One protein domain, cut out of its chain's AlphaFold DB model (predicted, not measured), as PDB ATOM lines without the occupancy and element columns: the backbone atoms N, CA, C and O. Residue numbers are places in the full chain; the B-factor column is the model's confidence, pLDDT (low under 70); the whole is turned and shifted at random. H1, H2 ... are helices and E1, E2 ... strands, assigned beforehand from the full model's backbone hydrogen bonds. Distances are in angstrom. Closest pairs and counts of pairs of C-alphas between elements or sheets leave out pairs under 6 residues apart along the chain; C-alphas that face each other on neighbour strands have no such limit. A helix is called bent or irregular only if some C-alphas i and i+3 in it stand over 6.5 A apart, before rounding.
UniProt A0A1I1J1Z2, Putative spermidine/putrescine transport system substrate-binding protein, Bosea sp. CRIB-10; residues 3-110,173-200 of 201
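This is residues 3 to 110 and 173 to 200 of the 201 residues of the protein "Putative spermidine/putrescine transport system substrate-binding protein" of Bosea sp. CRIB-10 (UniProt A0A1I1J1Z2). A short ribbon of two strands, E1 beside E2, sits in the middle between two groups of helices: H2, H3 and kinked H6, with small H1 at H3, on one side, and the pair H4 and H5 on the other. The 136 printed residues have six named helices and two named strands, in the order H1 E1 H2 H3 E2 H4 H5 H6. The sheet is parallel, the class mostly helix, and the whole compact, with a radius of gyration of the C-alphas of 14.8 A and spans of 44 by 35 by 24 A.

E1, residues 14 to 17, and E2, residues 58 to 62, are parallel neighbours; N 59 and O 14, 2.8 A apart, are within hydrogen-bond range. With H2, residues 22 to 34, and H3, residues 43 to 55, they form a strand-helix-strand unit, parallel strands with helices between, whose crossover is right-handed. H3, the hub, touches H2 at a steep tilt of 67 degrees, opposite ways; the closest C-alphas, of Ala 32 and Gly 45, are 3.7 A apart. H6, residues 181 to 199, touches H3 with residues 191 to 199 alone, closest at the C-alphas of Ala 50 and Thr 199, 5.9 A. H1, residues 3 to 6, touches H3, closest at the C-alphas of Trp 6 and Leu 52, 5.8 A; residues 51 to 55 alone of H3 take part. H4, residues 65 to 74, and H5, residues 85 to 92, only just touch, with 3 pairs of C-alphas within 8 A, the closest those of Val 69 and Arg 86, 7.4 A. Every O i to N i+4 pair is within hydrogen-bond range in H2, H3 and H4, against 3 of 4 in H5 and 13 of 15 in H6; H1 is too short for one.

H1 begins at C-alpha 3 (45.040, -27.768, -7.811), and H6 ends at C-alpha 199 (44.383, -47.021, -6.713). H6 is 24.9 A long and irregular, C-alphas 186 and 189 being 7.8 A apart; H2 and H3 are 18.0 A each.

Residues 111 to 172 are not printed, and C-alphas 110 and 173 are 12.3 A apart. No printed residue is under 70 in pLDDT.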
ATOM      1  N   ASP A   3      43.693 -27.186  -7.936       83.06
ATOM      2  CA  ASP A   3      45.040 -27.768  -7.811       83.06
ATOM      3  C   ASP A   3      45.578 -27.749  -6.371       83.06
ATOM      4  O   ASP A   3      46.474 -28.527  -6.049       83.06
ATOM      5  N   GLU A   4      44.994 -26.924  -5.491       89.56
ATOM      6  CA  GLU A   4      45.311 -26.895  -4.059       89.56
ATOM      7  C   GLU A   4      45.088 -28.260  -3.401       89.56
ATOM      8  O   GLU A   4      45.879 -28.640  -2.547       89.56
ATOM      9  N   LEU A   5      44.093 -29.041  -3.848       92.88
ATOM     10  CA  LEU A   5      43.797 -30.369  -3.290       92.88
ATOM     11  C   LEU A   5      45.014 -31.312  -3.340       92.88
ATOM     12  O   LEU A   5      45.120 -32.221  -2.522       92.88
ATOM     13  N   TRP A   6      45.945 -31.086  -4.273       94.38
ATOM     14  CA  TRP A   6      47.148 -31.898  -4.479       94.38
ATOM     15  C   TRP A   6      48.402 -31.350  -3.786       94.38
ATOM     16  O   TRP A   6      49.451 -31.991  -3.859       94.38
ATOM     17  N   LYS A   7      48.350 -30.177  -3.138       95.12
ATOM     18  CA  LYS A   7      49.541 -29.618  -2.483       95.12
ATOM     19  C   LYS A   7      49.911 -30.425  -1.231       95.12
ATOM     20  O   LYS A   7      49.014 -30.733  -0.446       95.12
ATOM     21  N   PRO A   8      51.202 -30.732  -1.004       93.81
ATOM     22  CA  PRO A   8      51.647 -31.484   0.175       93.81
ATOM     23  C   PRO A   8      51.285 -30.829   1.514       93.81
ATOM     24  O   PRO A   8      51.149 -31.525   2.517       93.81
ATOM     25  N   ASP A   9      51.093 -29.507   1.520       95.12
ATOM     26  CA  ASP A   9      50.724 -28.718   2.702       95.12
ATOM     27  C   ASP A   9      49.385 -29.154   3.326       95.12
ATOM     28  O   ASP A   9      49.142 -28.888   4.500       95.12
ATOM     29  N   TYR A  10      48.528 -29.853   2.567       95.31
ATOM     30  CA  TYR A  10      47.221 -30.342   3.023       95.31
ATOM     31  C   TYR A  10      47.190 -31.857   3.277       95.31
ATOM     32  O   TYR A  10      46.127 -32.482   3.204       95.31
ATOM     33  N   LYS A  11      48.346 -32.469   3.558       95.88
ATOM     34  CA  LYS A  11      48.438 -33.892   3.904       95.88
ATOM     35  C   LYS A  11      47.474 -34.241   5.046       95.88
ATOM     36  O   LYS A  11      47.528 -33.605   6.089       95.88
ATOM     37  N   ASN A  12      46.640 -35.269   4.873       96.19
ATOM     38  CA  ASN A  12      45.589 -35.685   5.811       96.19
ATOM     39  C   ASN A  12      44.608 -34.570   6.226       96.19
ATOM     40  O   ASN A  12      44.062 -34.636   7.322       96.19
ATOM     41  N   HIS A  13      44.377 -33.561   5.379       96.75
ATOM     42  CA  HIS A  13      43.492 -32.430   5.690       96.75
ATOM     43  C   HIS A  13      42.509 -32.078   4.562       96.75
ATOM     44  O   HIS A  13      41.803 -31.068   4.641       96.75
ATOM     45  N   VAL A  14      42.424 -32.907   3.516       96.88
ATOM     46  CA  VAL A  14      41.493 -32.717   2.396       96.88
ATOM     47  C   VAL A  14      40.286 -33.645   2.515       96.88
ATOM     48  O   VAL A  14      40.433 -34.841   2.759       96.88
ATOM     49  N   VAL A  15      39.084 -33.117   2.272       96.38
ATOM     50  CA  VAL A  15      37.856 -33.915   2.140       96.38
ATOM     51  C   VAL A  15      37.156 -33.634   0.809       96.38
ATOM     52  O   VAL A  15      36.955 -32.485   0.415       96.38
ATOM     53  N   ILE A  16      36.773 -34.687   0.094       95.75
ATOM     54  CA  ILE A  16      35.996 -34.587  -1.149       95.75
ATOM     55  C   ILE A  16      34.772 -35.497  -1.088       95.75
ATOM     56  O   ILE A  16      34.654 -36.337  -0.196       95.75
ATOM     57  N   TYR A  17      33.860 -35.341  -2.043       95.88
ATOM     58  CA  TYR A  17      32.764 -36.287  -2.209       95.88
ATOM     59  C   TYR A  17      33.280 -37.630  -2.747       95.88
ATOM     60  O   TYR A  17      34.278 -37.672  -3.475       95.88
ATOM     61  N   GLY A  18      32.573 -38.720  -2.451       95.75
ATOM     62  CA  GLY A  18      32.761 -40.008  -3.127       95.75
ATOM     63  C   GLY A  18      32.757 -39.874  -4.659       95.75
ATOM     64  O   GLY A  18      32.152 -38.955  -5.218       95.75
ATOM     65  N   PHE A  19      33.446 -40.783  -5.357       95.94
ATOM     66  CA  PHE A  19      33.649 -40.670  -6.808       95.94
ATOM     67  C   PHE A  19      32.347 -40.708  -7.616       95.94
ATOM     68  O   PHE A  19      32.274 -40.083  -8.661       95.94
ATOM     69  N   GLU A  20      31.309 -41.381  -7.119       93.00
ATOM     70  CA  GLU A  20      30.002 -41.472  -7.788       93.00
ATOM     71  C   GLU A  20      29.195 -40.166  -7.764       93.00
ATOM     72  O   GLU A  20      28.179 -40.050  -8.455       93.00
ATOM     73  N   HIS A  21      29.616 -39.179  -6.967       93.50
ATOM     74  CA  HIS A  21      28.894 -37.919  -6.843       93.50
ATOM     75  C   HIS A  21      29.306 -36.925  -7.921       93.50
ATOM     76  O   HIS A  21      30.481 -36.781  -8.266       93.50
ATOM     77  N   ILE A  22      28.320 -36.154  -8.384       92.06
ATOM     78  CA  ILE A  22      28.487 -35.136  -9.426       92.06
ATOM     79  C   ILE A  22      29.665 -34.178  -9.174       92.06
ATOM     80  O   ILE A  22      30.377 -33.914 -10.143       92.06
ATOM     81  N   PRO A  23      29.954 -33.681  -7.951       93.31
ATOM     82  CA  PRO A  23      31.109 -32.808  -7.732       93.31
ATOM     83  C   PRO A  23      32.446 -33.475  -8.078       93.31
ATOM     84  O   PRO A  23      33.273 -32.868  -8.752       93.31
ATOM     85  N   THR A  24      32.650 -34.734  -7.677       95.56
ATOM     86  CA  THR A  24      33.902 -35.462  -7.939       95.56
ATOM     87  C   THR A  24      33.988 -35.935  -9.391       95.56
ATOM     88  O   THR A  24      35.059 -35.848  -9.995       95.56
ATOM     89  N   LEU A  25      32.868 -36.327 -10.006       96.81
ATOM     90  CA  LEU A  25      32.805 -36.603 -11.449       96.81
ATOM     91  C   LEU A  25      33.123 -35.347 -12.269       96.81
ATOM     92  O   LEU A  25      33.924 -35.399 -13.200       96.81
ATOM     93  N   SER A  26      32.564 -34.198 -11.888       95.81
ATOM     94  CA  SER A  26      32.810 -32.920 -12.567       95.81
ATOM     95  C   SER A  26      34.249 -32.452 -12.390       95.81
ATOM     96  O   SER A  26      34.863 -32.014 -13.360       95.81
ATOM     97  N   LEU A  27      34.824 -32.623 -11.194       95.81
ATOM     98  CA  LEU A  27      36.250 -32.397 -10.956       95.81
ATOM     99  C   LEU A  27      37.109 -33.286 -11.859       95.81
ATOM    100  O   LEU A  27      38.077 -32.803 -12.438       95.81
ATOM    101  N   THR A  28      36.739 -34.557 -12.026       97.44
ATOM    102  CA  THR A  28      37.461 -35.500 -12.892       97.44
ATOM    103  C   THR A  28      37.443 -35.042 -14.350       97.44
ATOM    104  O   THR A  28      38.496 -34.993 -14.982       97.44
ATOM    105  N   VAL A  29      36.280 -34.644 -14.879       97.44
ATOM    106  CA  VAL A  29      36.163 -34.128 -16.255       97.44
ATOM    107  C   VAL A  29      36.939 -32.820 -16.421       97.44
ATOM    108  O   VAL A  29      37.718 -32.696 -17.363       97.44
ATOM    109  N   GLN A  30      36.814 -31.879 -15.480       96.06
ATOM    110  CA  GLN A  30      37.571 -30.623 -15.504       96.06
ATOM    111  C   GLN A  30      39.085 -30.885 -15.491       96.06
ATOM    112  O   GLN A  30      39.841 -30.245 -16.219       96.06
ATOM    113  N   GLN A  31      39.552 -31.841 -14.682       96.62
ATOM    114  CA  GLN A  31      40.958 -32.239 -14.670       96.62
ATOM    115  C   GLN A  31      41.370 -32.916 -15.980       96.62
ATOM    116  O   GLN A  31      42.481 -32.671 -16.439       96.62
ATOM    117  N   ALA A  32      40.502 -33.698 -16.625       97.94
ATOM    118  CA  ALA A  32      40.798 -34.249 -17.945       97.94
ATOM    119  C   ALA A  32      41.009 -33.135 -18.981       97.94
ATOM    120  O   ALA A  32      42.056 -33.107 -19.624       97.94
ATOM    121  N   GLU A  33      40.084 -32.176 -19.084       96.19
ATOM    122  CA  GLU A  33      40.184 -31.040 -20.018       96.19
ATOM    123  C   GLU A  33      41.457 -30.214 -19.801       96.19
ATOM    124  O   GLU A  33      42.156 -29.852 -20.746       96.19
ATOM    125  N   ARG A  34      41.817 -29.972 -18.537       94.19
ATOM    126  CA  ARG A  34      43.019 -29.205 -18.178       94.19
ATOM    127  C   ARG A  34      44.334 -29.937 -18.448       94.19
ATOM    128  O   ARG A  34      45.375 -29.289 -18.482       94.19
ATOM    129  N   ASN A  35      44.302 -31.256 -18.630       96.50
ATOM    130  CA  ASN A  35      45.486 -32.090 -18.845       96.50
ATOM    131  C   ASN A  35      45.498 -32.733 -20.248       96.50
ATOM    132  O   ASN A  35      46.077 -33.799 -20.439       96.50
ATOM    133  N   GLY A  36      44.864 -32.086 -21.235       96.50
ATOM    134  CA  GLY A  36      44.907 -32.496 -22.648       96.50
ATOM    135  C   GLY A  36      43.928 -33.611 -23.033       96.50
ATOM    136  O   GLY A  36      44.007 -34.147 -24.138       96.50
ATOM    137  N   GLY A  37      43.020 -33.972 -22.128       97.94
ATOM    138  CA  GLY A  37      41.909 -34.886 -22.372       97.94
ATOM    139  C   GLY A  37      40.572 -34.153 -22.455       97.94
ATOM    140  O   GLY A  37      40.482 -33.015 -22.905       97.94
ATOM    141  N   GLY A  38      39.519 -34.826 -22.008       97.81
ATOM    142  CA  GLY A  38      38.166 -34.280 -21.925       97.81
ATOM    143  C   GLY A  38      37.171 -35.363 -21.532       97.81
ATOM    144  O   GLY A  38      37.566 -36.472 -21.185       97.81
ATOM    145  N   ILE A  39      35.873 -35.086 -21.617       97.38
ATOM    146  CA  ILE A  39      34.857 -36.078 -21.231       97.38
ATOM    147  C   ILE A  39      34.899 -37.366 -22.077       97.38
ATOM    148  O   ILE A  39      34.638 -38.450 -21.563       97.38
ATOM    149  N   ASP A  40      35.295 -37.258 -23.349       97.25
ATOM    150  CA  ASP A  40      35.454 -38.400 -24.262       97.25
ATOM    151  C   ASP A  40      36.848 -39.057 -24.159       97.25
ATOM    152  O   ASP A  40      37.045 -40.184 -24.609       97.25
ATOM    153  N   ASN A  41      37.809 -38.379 -23.523       97.81
ATOM    154  CA  ASN A  41      39.148 -38.883 -23.215       97.81
ATOM    155  C   ASN A  41      39.471 -38.608 -21.740       97.81
ATOM    156  O   ASN A  41      40.243 -37.705 -21.408       97.81
ATOM    157  N   ILE A  42      38.813 -39.356 -20.850       98.50
ATOM    158  CA  ILE A  42      38.803 -39.068 -19.409       98.50
ATOM    159  C   ILE A  42      40.119 -39.414 -18.697       98.50
ATOM    160  O   ILE A  42      40.317 -39.000 -17.556       98.50
ATOM    161  N   GLN A  43      41.001 -40.198 -19.330       98.56
ATOM    162  CA  GLN A  43      42.162 -40.802 -18.666       98.56
ATOM    163  C   GLN A  43      43.043 -39.777 -17.927       98.56
ATOM    164  O   GLN A  43      43.329 -40.022 -16.756       98.56
ATOM    165  N   PRO A  44      43.374 -38.598 -18.497       98.56
ATOM    166  CA  PRO A  44      44.151 -37.593 -17.770       98.56
ATOM    167  C   PRO A  44      43.460 -37.109 -16.485       98.56
ATOM    168  O   PRO A  44      44.119 -36.809 -15.494       98.56
ATOM    169  N   GLY A  45      42.125 -37.071 -16.461       98.19
ATOM    170  CA  GLY A  45      41.349 -36.759 -15.263       98.19
ATOM    171  C   GLY A  45      41.430 -37.867 -14.217       98.19
ATOM    172  O   GLY A  45      41.675 -37.588 -13.044       98.19
ATOM    173  N   LEU A  46      41.292 -39.129 -14.635       98.50
ATOM    174  CA  LEU A  46      41.450 -40.285 -13.743       98.50
ATOM    175  C   LEU A  46      42.860 -40.360 -13.152       98.50
ATOM    176  O   LEU A  46      42.998 -40.628 -11.961       98.50
ATOM    177  N   ASP A  47      43.894 -40.049 -13.937       98.38
ATOM    178  CA  ASP A  47      45.281 -39.995 -13.467       98.38
ATOM    179  C   ASP A  47      45.447 -38.946 -12.359       98.38
ATOM    180  O   ASP A  47      46.064 -39.213 -11.323       98.38
ATOM    181  N   ARG A  48      44.829 -37.768 -12.522       97.69
ATOM    182  CA  ARG A  48      44.818 -36.716 -11.494       97.69
ATOM    183  C   ARG A  48      44.083 -37.162 -10.233       97.69
ATOM    184  O   ARG A  48      44.591 -36.939  -9.132       97.69
ATOM    185  N   MET A  49      42.937 -37.826 -10.362       97.69
ATOM    186  CA  MET A  49      42.200 -38.352  -9.207       97.69
ATOM    187  C   MET A  49      42.970 -39.467  -8.488       97.69
ATOM    188  O   MET A  49      43.047 -39.466  -7.259       97.69
ATOM    189  N   ALA A  50      43.615 -40.371  -9.225       97.50
ATOM    190  CA  ALA A  50      44.470 -41.407  -8.653       97.50
ATOM    191  C   ALA A  50      45.681 -40.801  -7.929       97.50
ATOM    192  O   ALA A  50      46.035 -41.250  -6.837       97.50
ATOM    193  N   ALA A  51      46.285 -39.750  -8.492       96.75
ATOM    194  CA  ALA A  51      47.352 -39.000  -7.838       96.75
ATOM    195  C   ALA A  51      46.871 -38.331  -6.540       96.75
ATOM    196  O   ALA A  51      47.597 -38.357  -5.548       96.75
ATOM    197  N   LEU A  52      45.643 -37.793  -6.505       96.44
ATOM    198  CA  LEU A  52      45.062 -37.229  -5.282       96.44
ATOM    199  C   LEU A  52      44.912 -38.302  -4.200       96.44
ATOM    200  O   LEU A  52      45.355 -38.103  -3.074       96.44
ATOM    201  N   ILE A  53      44.353 -39.458  -4.554       95.38
ATOM    202  CA  ILE A  53      44.166 -40.581  -3.627       95.38
ATOM    203  C   ILE A  53      45.515 -41.078  -3.085       95.38
ATOM    204  O   ILE A  53      45.651 -41.328  -1.890       95.38
ATOM    205  N   LYS A  54      46.540 -41.162  -3.941       95.06
ATOM    206  CA  LYS A  54      47.889 -41.617  -3.562       95.06
ATOM    207  C   LYS A  54      48.725 -40.564  -2.829       95.06
ATOM    208  O   LYS A  54      49.709 -40.929  -2.195       95.06
ATOM    209  N   SER A  55      48.356 -39.283  -2.896       95.06
ATOM    210  CA  SER A  55      49.122 -38.185  -2.281       95.06
ATOM    211  C   SER A  55      49.182 -38.259  -0.750       95.06
ATOM    212  O   SER A  55      50.110 -37.730  -0.142       95.06
ATOM    213  N   GLY A  56      48.197 -38.911  -0.122       94.62
ATOM    214  CA  GLY A  56      47.998 -38.863   1.328       94.62
ATOM    215  C   GLY A  56      47.332 -37.573   1.816       94.62
ATOM    216  O   GLY A  56      47.322 -37.322   3.015       94.62
ATOM    217  N   ASN A  57      46.785 -36.744   0.923       97.19
ATOM    218  CA  ASN A  57      46.061 -35.529   1.306       97.19
ATOM    219  C   ASN A  57      44.645 -35.803   1.810       97.19
ATOM    220  O   ASN A  57      44.160 -35.096   2.692       97.19
ATOM    221  N   LEU A  58      43.980 -36.822   1.262       96.50
ATOM    222  CA  LEU A  58      42.598 -37.126   1.613       96.50
ATOM    223  C   LEU A  58      42.505 -37.728   3.020       96.50
ATOM    224  O   LEU A  58      43.062 -38.793   3.273       96.50
ATOM    225  N   ILE A  59      41.718 -37.096   3.890       95.56
ATOM    226  CA  ILE A  59      41.148 -37.753   5.079       95.56
ATOM    227  C   ILE A  59      40.157 -38.823   4.626       95.56
ATOM    228  O   ILE A  59      40.093 -39.915   5.186       95.56
ATOM    229  N   GLY A  60      39.381 -38.505   3.589       91.56
ATOM    230  CA  GLY A  60      38.430 -39.424   2.993       91.56
ATOM    231  C   GLY A  60      37.660 -38.816   1.828       91.56
ATOM    232  O   GLY A  60      37.625 -37.596   1.632       91.56
ATOM    233  N   SER A  61      37.016 -39.709   1.083       94.19
ATOM    234  CA  SER A  61      35.989 -39.386   0.096       94.19
ATOM    235  C   SER A  61      34.648 -39.807   0.685       94.19
ATOM    236  O   SER A  61      34.437 -40.997   0.912       94.19
ATOM    237  N   LEU A  62      33.782 -38.846   1.001       95.38
ATOM    238  CA  LEU A  62      32.575 -39.088   1.795       95.38
ATOM    239  C   LEU A  62      31.303 -38.934   0.962       95.38
ATOM    240  O   LEU A  62      31.216 -38.076   0.085       95.38
ATOM    241  N   ASP A  63      30.292 -39.738   1.281       93.44
ATOM    242  CA  ASP A  63      28.982 -39.686   0.617       93.44
ATOM    243  C   ASP A  63      27.962 -38.827   1.377       93.44
ATOM    244  O   ASP A  63      26.874 -38.544   0.877       93.44
ATOM    245  N   VAL A  64      28.302 -38.413   2.601       90.81
ATOM    246  CA  VAL A  64      27.386 -37.739   3.523       90.81
ATOM    247  C   VAL A  64      27.939 -36.370   3.909       90.81
ATOM    248  O   VAL A  64      28.908 -36.255   4.657       90.81
ATOM    249  N   GLU A  65      27.269 -35.309   3.455       89.94
ATOM    250  CA  GLU A  65      27.706 -33.924   3.687       89.94
ATOM    251  C   GLU A  65      27.783 -33.545   5.170       89.94
ATOM    252  O   GLU A  65      28.637 -32.746   5.542       89.94
ATOM    253  N   SER A  66      26.941 -34.115   6.040       90.06
ATOM    254  CA  SER A  66      27.004 -33.827   7.483       90.06
ATOM    255  C   SER A  66      28.301 -34.325   8.126       90.06
ATOM    256  O   SER A  66      28.805 -33.679   9.043       90.06
ATOM    257  N   GLN A  67      28.887 -35.415   7.621       92.38
ATOM    258  CA  GLN A  67      30.202 -35.882   8.068       92.38
ATOM    259  C   GLN A  67      31.300 -34.913   7.615       92.38
ATOM    260  O   GLN A  67      32.168 -34.558   8.405       92.38
ATOM    261  N   MET A  68      31.220 -34.408   6.379       92.50
ATOM    262  CA  MET A  68      32.153 -33.394   5.867       92.50
ATOM    263  C   MET A  68      32.062 -32.092   6.676       92.50
ATOM    264  O   MET A  68      33.081 -31.541   7.078       92.50
ATOM    265  N   VAL A  69      30.842 -31.627   6.971       90.38
ATOM    266  CA  VAL A  69      30.581 -30.475   7.851       90.38
ATOM    267  C   VAL A  69      31.210 -30.691   9.227       90.38
ATOM    268  O   VAL A  69      31.875 -29.786   9.727       90.38
ATOM    269  N   SER A  70      31.056 -31.884   9.810       90.38
ATOM    270  CA  SER A  70      31.678 -32.223  11.092       90.38
ATOM    271  C   SER A  70      33.201 -32.105  11.033       90.38
ATOM    272  O   SER A  70      33.772 -31.512  11.939       90.38
ATOM    273  N   LEU A  71      33.854 -32.591   9.968       92.38
ATOM    274  CA  LEU A  71      35.313 -32.487   9.809       92.38
ATOM    275  C   LEU A  71      35.798 -31.032   9.734       92.38
ATOM    276  O   LEU A  71      36.864 -30.711  10.252       92.38
ATOM    277  N   PHE A  72      35.026 -30.133   9.116       90.94
ATOM    278  CA  PHE A  72      35.348 -28.701   9.128       90.94
ATOM    279  C   PHE A  72      35.118 -28.061  10.504       90.94
ATOM    280  O   PHE A  72      35.849 -27.151  10.891       90.94
ATOM    281  N   GLN A  73      34.118 -28.523  11.261       88.12
ATOM    282  CA  GLN A  73      33.846 -28.037  12.620       88.12
ATOM    283  C   GLN A  73      34.914 -28.487  13.622       88.12
ATOM    284  O   GLN A  73      35.318 -27.692  14.471       88.12
ATOM    285  N   THR A  74      35.382 -29.734  13.515       90.31
ATOM    286  CA  THR A  74      36.469 -30.288  14.339       90.31
ATOM    287  C   THR A  74      37.851 -29.821  13.893       90.31
ATOM    288  O   THR A  74      38.810 -30.019  14.629       90.31
ATOM    289  N   GLN A  75      37.943 -29.132  12.747       91.00
ATOM    290  CA  GLN A  75      39.188 -28.644  12.137       91.00
ATOM    291  C   GLN A  75      40.101 -29.756  11.607       91.00
ATOM    292  O   GLN A  75      41.270 -29.508  11.315       91.00
ATOM    293  N   ASP A  76      39.560 -30.962  11.435       93.81
ATOM    294  CA  ASP A  76      40.266 -32.053  10.773       93.81
ATOM    295  C   ASP A  76      40.396 -31.748   9.276       93.81
ATOM    296  O   ASP A  76      41.488 -31.816   8.724       93.81
ATOM    297  N   ALA A  77      39.313 -31.328   8.613       94.19
ATOM    298  CA  ALA A  77      39.374 -30.877   7.222       94.19
ATOM    299  C   ALA A  77      39.733 -29.386   7.139       94.19
ATOM    300  O   ALA A  77      39.053 -28.538   7.717       94.19
ATOM    301  N   TRP A  78      40.773 -29.057   6.369       93.75
ATOM    302  CA  TRP A  78      41.201 -27.675   6.097       93.75
ATOM    303  C   TRP A  78      40.750 -27.199   4.718       93.75
ATOM    304  O   TRP A  78      40.488 -26.016   4.513       93.75
ATOM    305  N   LEU A  79      40.645 -28.132   3.770       93.75
ATOM    306  CA  LEU A  79      40.249 -27.874   2.393       93.75
ATOM    307  C   LEU A  79      39.293 -28.967   1.917       93.75
ATOM    308  O   LEU A  79      39.455 -30.144   2.231       93.75
ATOM    309  N   GLY A  80      38.303 -28.600   1.113       92.81
ATOM    310  CA  GLY A  80      37.438 -29.595   0.507       92.81
ATOM    311  C   GLY A  80      36.376 -29.021  -0.404       92.81
ATOM    312  O   GLY A  80      36.271 -27.809  -0.594       92.81
ATOM    313  N   MET A  81      35.587 -29.923  -0.974       91.56
ATOM    314  CA  MET A  81      34.407 -29.570  -1.757       91.56
ATOM    315  C   MET A  81      33.170 -29.677  -0.874       91.56
ATOM    316  O   MET A  81      32.990 -30.687  -0.206       91.56
ATOM    317  N   LEU A  82      32.304 -28.665  -0.884       89.81
ATOM    318  CA  LEU A  82      31.041 -28.697  -0.151       89.81
ATOM    319  C   LEU A  82      29.987 -27.867  -0.887       89.81
ATOM    320  O   LEU A  82      30.307 -26.831  -1.469       89.81
ATOM    321  N   ALA A  83      28.725 -28.286  -0.848       89.62
ATOM    322  CA  ALA A  83      27.625 -27.488  -1.367       89.62
ATOM    323  C   ALA A  83      27.468 -26.196  -0.549       89.62
ATOM    324  O   ALA A  83      27.424 -26.218   0.683       89.62
ATOM    325  N   THR A  84      27.309 -25.060  -1.234       89.38
ATOM    326  CA  THR A  84      27.152 -23.738  -0.602       89.38
ATOM    327  C   THR A  84      26.020 -23.704   0.430       89.38
ATOM    328  O   THR A  84      26.146 -23.018   1.439       89.38
ATOM    329  N   GLY A  85      24.956 -24.494   0.245       87.88
ATOM    330  CA  GLY A  85      23.853 -24.603   1.208       87.88
ATOM    331  C   GLY A  85      24.282 -24.962   2.632       87.88
ATOM    332  O   GLY A  85      23.644 -24.540   3.595       87.88
ATOM    333  N   ARG A  86      25.411 -25.661   2.790       87.62
ATOM    334  CA  ARG A  86      25.970 -26.027   4.101       87.62
ATOM    335  C   ARG A  86      26.689 -24.880   4.801       87.62
ATOM    336  O   ARG A  86      26.838 -24.912   6.018       87.62
ATOM    337  N   MET A  87      27.087 -23.845   4.062       87.81
ATOM    338  CA  MET A  87      27.764 -22.687   4.643       87.81
ATOM    339  C   MET A  87      26.860 -21.905   5.580       87.81
ATOM    340  O   MET A  87      27.338 -21.418   6.595       87.81
ATOM    341  N   LYS A  88      25.560 -21.813   5.284       84.50
ATOM    342  CA  LYS A  88      24.626 -21.105   6.160       84.50
ATOM    343  C   LYS A  88      24.607 -21.723   7.554       84.50
ATOM    344  O   LYS A  88      24.830 -21.022   8.530       84.50
ATOM    345  N   GLU A  89      24.418 -23.038   7.628       82.81
ATOM    346  CA  GLU A  89      24.395 -23.771   8.895       82.81
ATOM    347  C   GLU A  89      25.718 -23.626   9.660       82.81
ATOM    348  O   GLU A  89      25.714 -23.376  10.865       82.81
ATOM    349  N   LEU A  90      26.855 -23.746   8.965       84.69
ATOM    350  CA  LEU A  90      28.180 -23.561   9.557       84.69
ATOM    351  C   LEU A  90      28.351 -22.154  10.150       84.69
ATOM    352  O   LEU A  90      28.774 -22.018  11.299       84.69
ATOM    353  N   LEU A  91      28.002 -21.117   9.387       85.00
ATOM    354  CA  LEU A  91      28.155 -19.719   9.794       85.00
ATOM    355  C   LEU A  91      27.183 -19.337  10.918       85.00
ATOM    356  O   LEU A  91      27.596 -18.692  11.879       85.00
ATOM    357  N   GLU A  92      25.927 -19.786  10.859       84.38
ATOM    358  CA  GLU A  92      24.922 -19.547  11.908       84.38
ATOM    359  C   GLU A  92      25.269 -20.256  13.224       84.38
ATOM    360  O   GLU A  92      24.999 -19.725  14.299       84.38
ATOM    361  N   LYS A  93      25.945 -21.411  13.160       83.44
ATOM    362  CA  LYS A  93      26.530 -22.086  14.334       83.44
ATOM    363  C   LYS A  93      27.822 -21.427  14.835       83.44
ATOM    364  O   LYS A  93      28.433 -21.919  15.781       83.44
ATOM    365  N   GLY A  94      28.243 -20.318  14.227       79.44
ATOM    366  CA  GLY A  94      29.384 -19.526  14.667       79.44
ATOM    367  C   GLY A  94      30.738 -20.030  14.171       79.44
ATOM    368  O   GLY A  94      31.753 -19.689  14.780       79.44
ATOM    369  N   ALA A  95      30.799 -20.818  13.091       82.62
ATOM    370  CA  ALA A  95      32.075 -21.190  12.482       82.62
ATOM    371  C   ALA A  95      32.814 -19.929  11.992       82.62
ATOM    372  O   ALA A  95      32.414 -19.298  11.017       82.62
ATOM    373  N   LYS A  96      33.908 -19.554  12.671       77.94
ATOM    374  CA  LYS A  96      34.696 -18.341  12.353       77.94
ATOM    375  C   LYS A  96      35.862 -18.584  11.395       77.94
ATOM    376  O   LYS A  96      36.428 -17.635  10.861       77.94
ATOM    377  N   ILE A  97      36.237 -19.845  11.209       79.69
ATOM    378  CA  ILE A  97      37.451 -20.257  10.488       79.69
ATOM    379  C   ILE A  97      37.155 -20.937   9.149       79.69
ATOM    380  O   ILE A  97      38.079 -21.220   8.396       79.69
ATOM    381  N   VAL A  98      35.880 -21.165   8.822       84.25
ATOM    382  CA  VAL A  98      35.481 -21.752   7.540       84.25
ATOM    383  C   VAL A  98      35.129 -20.631   6.572       84.25
ATOM    384  O   VAL A  98      34.275 -19.792   6.854       84.25
ATOM    385  N   LYS A  99      35.779 -20.628   5.409       86.81
ATOM    386  CA  LYS A  99      35.470 -19.720   4.302       86.81
ATOM    387  C   LYS A  99      35.080 -20.527   3.076       86.81
ATOM    388  O   LYS A  99      35.656 -21.575   2.807       86.81
ATOM    389  N   PHE A 100      34.125 -20.004   2.318       88.69
ATOM    390  CA  PHE A 100      33.762 -20.549   1.018       88.69
ATOM    391  C   PHE A 100      34.433 -19.725  -0.073       88.69
ATOM    392  O   PHE A 100      34.336 -18.497  -0.071       88.69
ATOM    393  N   ALA A 101      35.092 -20.389  -1.013       86.62
ATOM    394  CA  ALA A 101      35.716 -19.738  -2.152       86.62
ATOM    395  C   ALA A 101      35.274 -20.416  -3.448       86.62
ATOM    396  O   ALA A 101      35.074 -21.629  -3.500       86.62
ATOM    397  N   ARG A 102      35.114 -19.613  -4.503       85.44
ATOM    398  CA  ARG A 102      34.825 -20.111  -5.847       85.44
ATOM    399  C   ARG A 102      36.118 -20.154  -6.661       85.44
ATOM    400  O   ARG A 102      36.722 -19.094  -6.832       85.44
ATOM    401  N   PRO A 103      36.532 -21.322  -7.177       85.31
ATOM    402  CA  PRO A 103      37.649 -21.413  -8.114       85.31
ATOM    403  C   PRO A 103      37.467 -20.493  -9.333       85.31
ATOM    404  O   PRO A 103      36.352 -20.310  -9.826       85.31
ATOM    405  N   ALA A 104      38.573 -19.935  -9.838       83.25
ATOM    406  CA  ALA A 104      38.575 -19.078 -11.029       83.25
ATOM    407  C   ALA A 104      38.233 -19.871 -12.302       83.25
ATOM    408  O   ALA A 104      37.585 -19.349 -13.204       83.25
ATOM    409  N   GLU A 105      38.620 -21.144 -12.318       83.00
ATOM    410  CA  GLU A 105      38.325 -22.154 -13.332       83.00
ATOM    411  C   GLU A 105      36.857 -22.625 -13.345       83.00
ATOM    412  O   GLU A 105      36.476 -23.427 -14.193       83.00
ATOM    413  N   GLY A 106      36.025 -22.109 -12.435       83.56
ATOM    414  CA  GLY A 106      34.591 -22.374 -12.388       83.56
ATOM    415  C   GLY A 106      34.180 -23.393 -11.328       83.56
ATOM    416  O   GLY A 106      34.965 -24.238 -10.905       83.56
ATOM    417  N   THR A 107      32.927 -23.292 -10.879       88.25
ATOM    418  CA  THR A 107      32.347 -24.158  -9.837       88.25
ATOM    419  C   THR A 107      31.348 -25.137 -10.438       88.25
ATOM    420  O   THR A 107      30.686 -24.824 -11.426       88.25
ATOM    421  N   PHE A 108      31.200 -26.301  -9.812       91.62
ATOM    422  CA  PHE A 108      30.255 -27.329 -10.248       91.62
ATOM    423  C   PHE A 108      28.850 -26.999  -9.727       91.62
ATOM    424  O   PHE A 108      28.680 -26.872  -8.509       91.62
ATOM    425  N   PRO A 109      27.842 -26.812 -10.595       90.00
ATOM    426  CA  PRO A 109      26.474 -26.623 -10.145       90.00
ATOM    427  C   PRO A 109      25.841 -27.962  -9.751       90.00
ATOM    428  O   PRO A 109      26.016 -28.975 -10.424       90.00
ATOM    429  N   LEU A 110      25.037 -27.943  -8.690       87.31
ATOM    430  CA  LEU A 110      24.089 -29.011  -8.380       87.31
ATOM    431  C   LEU A 110      22.692 -28.505  -8.733       87.31
ATOM    432  O   LEU A 110      22.118 -27.687  -8.015       87.31
ATOM    433  N   PHE A 173      27.078 -17.191 -13.252       86.94
ATOM    434  CA  PHE A 173      26.423 -18.316 -13.930       86.94
ATOM    435  C   PHE A 173      27.182 -18.763 -15.186       86.94
ATOM    436  O   PHE A 173      27.247 -19.956 -15.463       86.94
ATOM    437  N   LYS A 174      27.834 -17.837 -15.904       86.69
ATOM    438  CA  LYS A 174      28.637 -18.156 -17.102       86.69
ATOM    439  C   LYS A 174      29.934 -18.901 -16.777       86.69
ATOM    440  O   LYS A 174      30.587 -19.409 -17.677       86.69
ATOM    441  N   ARG A 175      30.312 -18.952 -15.496       88.25
ATOM    442  CA  ARG A 175      31.502 -19.655 -14.992       88.25
ATOM    443  C   ARG A 175      31.154 -20.978 -14.308       88.25
ATOM    444  O   ARG A 175      31.997 -21.547 -13.618       88.25
ATOM    445  N   LEU A 176      29.912 -21.446 -14.424       91.19
ATOM    446  CA  LEU A 176      29.553 -22.780 -13.961       91.19
ATOM    447  C   LEU A 176      30.171 -23.813 -14.899       91.19
ATOM    448  O   LEU A 176      29.972 -23.758 -16.109       91.19
ATOM    449  N   PHE A 177      30.902 -24.762 -14.327       93.31
ATOM    450  CA  PHE A 177      31.417 -25.902 -15.068       93.31
ATOM    451  C   PHE A 177      30.378 -27.021 -15.015       93.31
ATOM    452  O   PHE A 177      30.262 -27.714 -14.003       93.31
ATOM    453  N   LEU A 178      29.590 -27.153 -16.084       92.12
ATOM    454  CA  LEU A 178      28.553 -28.173 -16.226       92.12
ATOM    455  C   LEU A 178      28.935 -29.136 -17.363       92.12
ATOM    456  O   LEU A 178      28.604 -28.872 -18.518       92.12
ATOM    457  N   PRO A 179      29.644 -30.235 -17.058       93.56
ATOM    458  CA  PRO A 179      29.943 -31.262 -18.049       93.56
ATOM    459  C   PRO A 179      28.662 -31.977 -18.505       93.56
ATOM    460  O   PRO A 179      27.655 -31.981 -17.790       93.56
ATOM    461  N   ASP A 180      28.710 -32.604 -19.682       95.00
ATOM    462  CA  ASP A 180      27.592 -33.362 -20.256       95.00
ATOM    463  C   ASP A 180      27.155 -34.494 -19.307       95.00
ATOM    464  O   ASP A 180      27.874 -35.472 -19.070       95.00
ATOM    465  N   GLN A 181      25.962 -34.331 -18.732       91.94
ATOM    466  CA  GLN A 181      25.431 -35.217 -17.700       91.94
ATOM    467  C   GLN A 181      25.004 -36.579 -18.256       91.94
ATOM    468  O   GLN A 181      25.055 -37.574 -17.527       91.94
ATOM    469  N   GLU A 182      24.620 -36.657 -19.533       94.81
ATOM    470  CA  GLU A 182      24.275 -37.924 -20.180       94.81
ATOM    471  C   GLU A 182      25.534 -38.768 -20.362       94.81
ATOM    472  O   GLU A 182      25.559 -39.939 -19.973       94.81
ATOM    473  N   LYS A 183      26.622 -38.151 -20.837       97.31
ATOM    474  CA  LYS A 183      27.928 -38.815 -20.940       97.31
ATOM    475  C   LYS A 183      28.461 -39.251 -19.582       97.31
ATOM    476  O   LYS A 183      28.944 -40.379 -19.470       97.31
ATOM    477  N   ILE A 184      28.351 -38.411 -18.548       96.06
ATOM    478  CA  ILE A 184      28.719 -38.804 -17.179       96.06
ATOM    479  C   ILE A 184      27.902 -40.018 -16.740       96.06
ATOM    480  O   ILE A 184      28.472 -41.015 -16.305       96.06
ATOM    481  N   THR A 185      26.579 -39.968 -16.882       95.06
ATOM    482  CA  THR A 185      25.690 -41.054 -16.445       95.06
ATOM    483  C   THR A 185      26.003 -42.363 -17.167       95.06
ATOM    484  O   THR A 185      26.047 -43.414 -16.529       95.06
ATOM    485  N   ALA A 186      26.286 -42.302 -18.470       97.12
ATOM    486  CA  ALA A 186      26.636 -43.465 -19.276       97.12
ATOM    487  C   ALA A 186      28.001 -44.077 -18.911       97.12
ATOM    488  O   ALA A 186      28.200 -45.276 -19.105       97.12
ATOM    489  N   ASN A 187      28.943 -43.283 -18.388       97.50
ATOM    490  CA  ASN A 187      30.328 -43.721 -18.191       97.50
ATOM    491  C   ASN A 187      30.789 -43.820 -16.729       97.50
ATOM    492  O   ASN A 187      31.806 -44.470 -16.479       97.50
ATOM    493  N   LYS A 188      30.079 -43.236 -15.756       96.94
ATOM    494  CA  LYS A 188      30.552 -43.118 -14.364       96.94
ATOM    495  C   LYS A 188      30.988 -44.447 -13.740       96.94
ATOM    496  O   LYS A 188      32.070 -44.511 -13.170       96.94
ATOM    497  N   ALA A 189      30.238 -45.530 -13.964       97.38
ATOM    498  CA  ALA A 189      30.573 -46.853 -13.433       97.38
ATOM    499  C   ALA A 189      31.870 -47.411 -14.044       97.38
ATOM    500  O   ALA A 189      32.692 -48.016 -13.356       97.38
ATOM    501  N   LYS A 190      32.092 -47.179 -15.346       98.00
ATOM    502  CA  LYS A 190      33.345 -47.548 -16.020       98.00
ATOM    503  C   LYS A 190      34.516 -46.761 -15.432       98.00
ATOM    504  O   LYS A 190      35.535 -47.358 -15.099       98.00
ATOM    505  N   TRP A 191      34.360 -45.449 -15.285       98.31
ATOM    506  CA  TRP A 191      35.390 -44.574 -14.728       98.31
ATOM    507  C   TRP A 191      35.725 -44.920 -13.276       98.31
ATOM    508  O   TRP A 191      36.899 -44.962 -12.922       98.31
ATOM    509  N   GLN A 192      34.717 -45.246 -12.462       97.50
ATOM    510  CA  GLN A 192      34.907 -45.693 -11.085       97.50
ATOM    511  C   GLN A 192      35.729 -46.983 -11.037       97.50
ATOM    512  O   GLN A 192      36.698 -47.072 -10.288       97.50
ATOM    513  N   ASN A 193      35.392 -47.968 -11.876       97.81
ATOM    514  CA  ASN A 193      36.141 -49.220 -11.958       97.81
ATOM    515  C   ASN A 193      37.596 -48.996 -12.394       97.81
ATOM    516  O   ASN A 193      38.501 -49.587 -11.807       97.81
ATOM    517  N   GLN A 194      37.832 -48.124 -13.380       97.88
ATOM    518  CA  GLN A 194      39.186 -47.756 -13.804       97.88
ATOM    519  C   GLN A 194      39.965 -47.094 -12.665       97.88
ATOM    520  O   GLN A 194      41.080 -47.515 -12.366       97.88
ATOM    521  N   LEU A 195      39.368 -46.114 -11.981       97.75
ATOM    522  CA  LEU A 195      40.008 -45.447 -10.851       97.75
ATOM    523  C   LEU A 195      40.348 -46.441  -9.734       97.75
ATOM    524  O   LEU A 195      41.477 -46.447  -9.252       97.75
ATOM    525  N   ASN A 196      39.414 -47.329  -9.384       96.31
ATOM    526  CA  ASN A 196      39.632 -48.366  -8.379       96.31
ATOM    527  C   ASN A 196      40.812 -49.273  -8.754       96.31
ATOM    528  O   ASN A 196      41.647 -49.560  -7.899       96.31
ATOM    529  N   GLN A 197      40.934 -49.692 -10.017       96.81
ATOM    530  CA  GLN A 197      42.083 -50.481 -10.487       96.81
ATOM    531  C   GLN A 197      43.402 -49.705 -10.379       96.81
ATOM    532  O   GLN A 197      44.426 -50.279 -10.024       96.81
ATOM    533  N   MET A 198      43.381 -48.396 -10.634       96.44
ATOM    534  CA  MET A 198      44.566 -47.539 -10.542       96.44
ATOM    535  C   MET A 198      45.019 -47.281  -9.101       96.44
ATOM    536  O   MET A 198      46.194 -46.964  -8.883       96.44
ATOM    537  N   THR A 199      44.112 -47.353  -8.123       93.62
ATOM    538  CA  THR A 199      44.383 -47.021  -6.713       93.62
ATOM    539  C   THR A 199      44.389 -48.222  -5.775       93.62
ATOM    540  O   THR A 199      44.784 -48.072  -4.620       93.62
ATOM    541  N   SER A 200      43.967 -49.392  -6.250       85.31
ATOM    542  CA  SER A 200      44.134 -50.652  -5.525       85.31
ATOM    543  C   SER A 200      45.627 -50.945  -5.351       85.31
ATOM    544  O   SER A 200      46.428 -50.651  -6.241       85.31
TER     545      SER A 200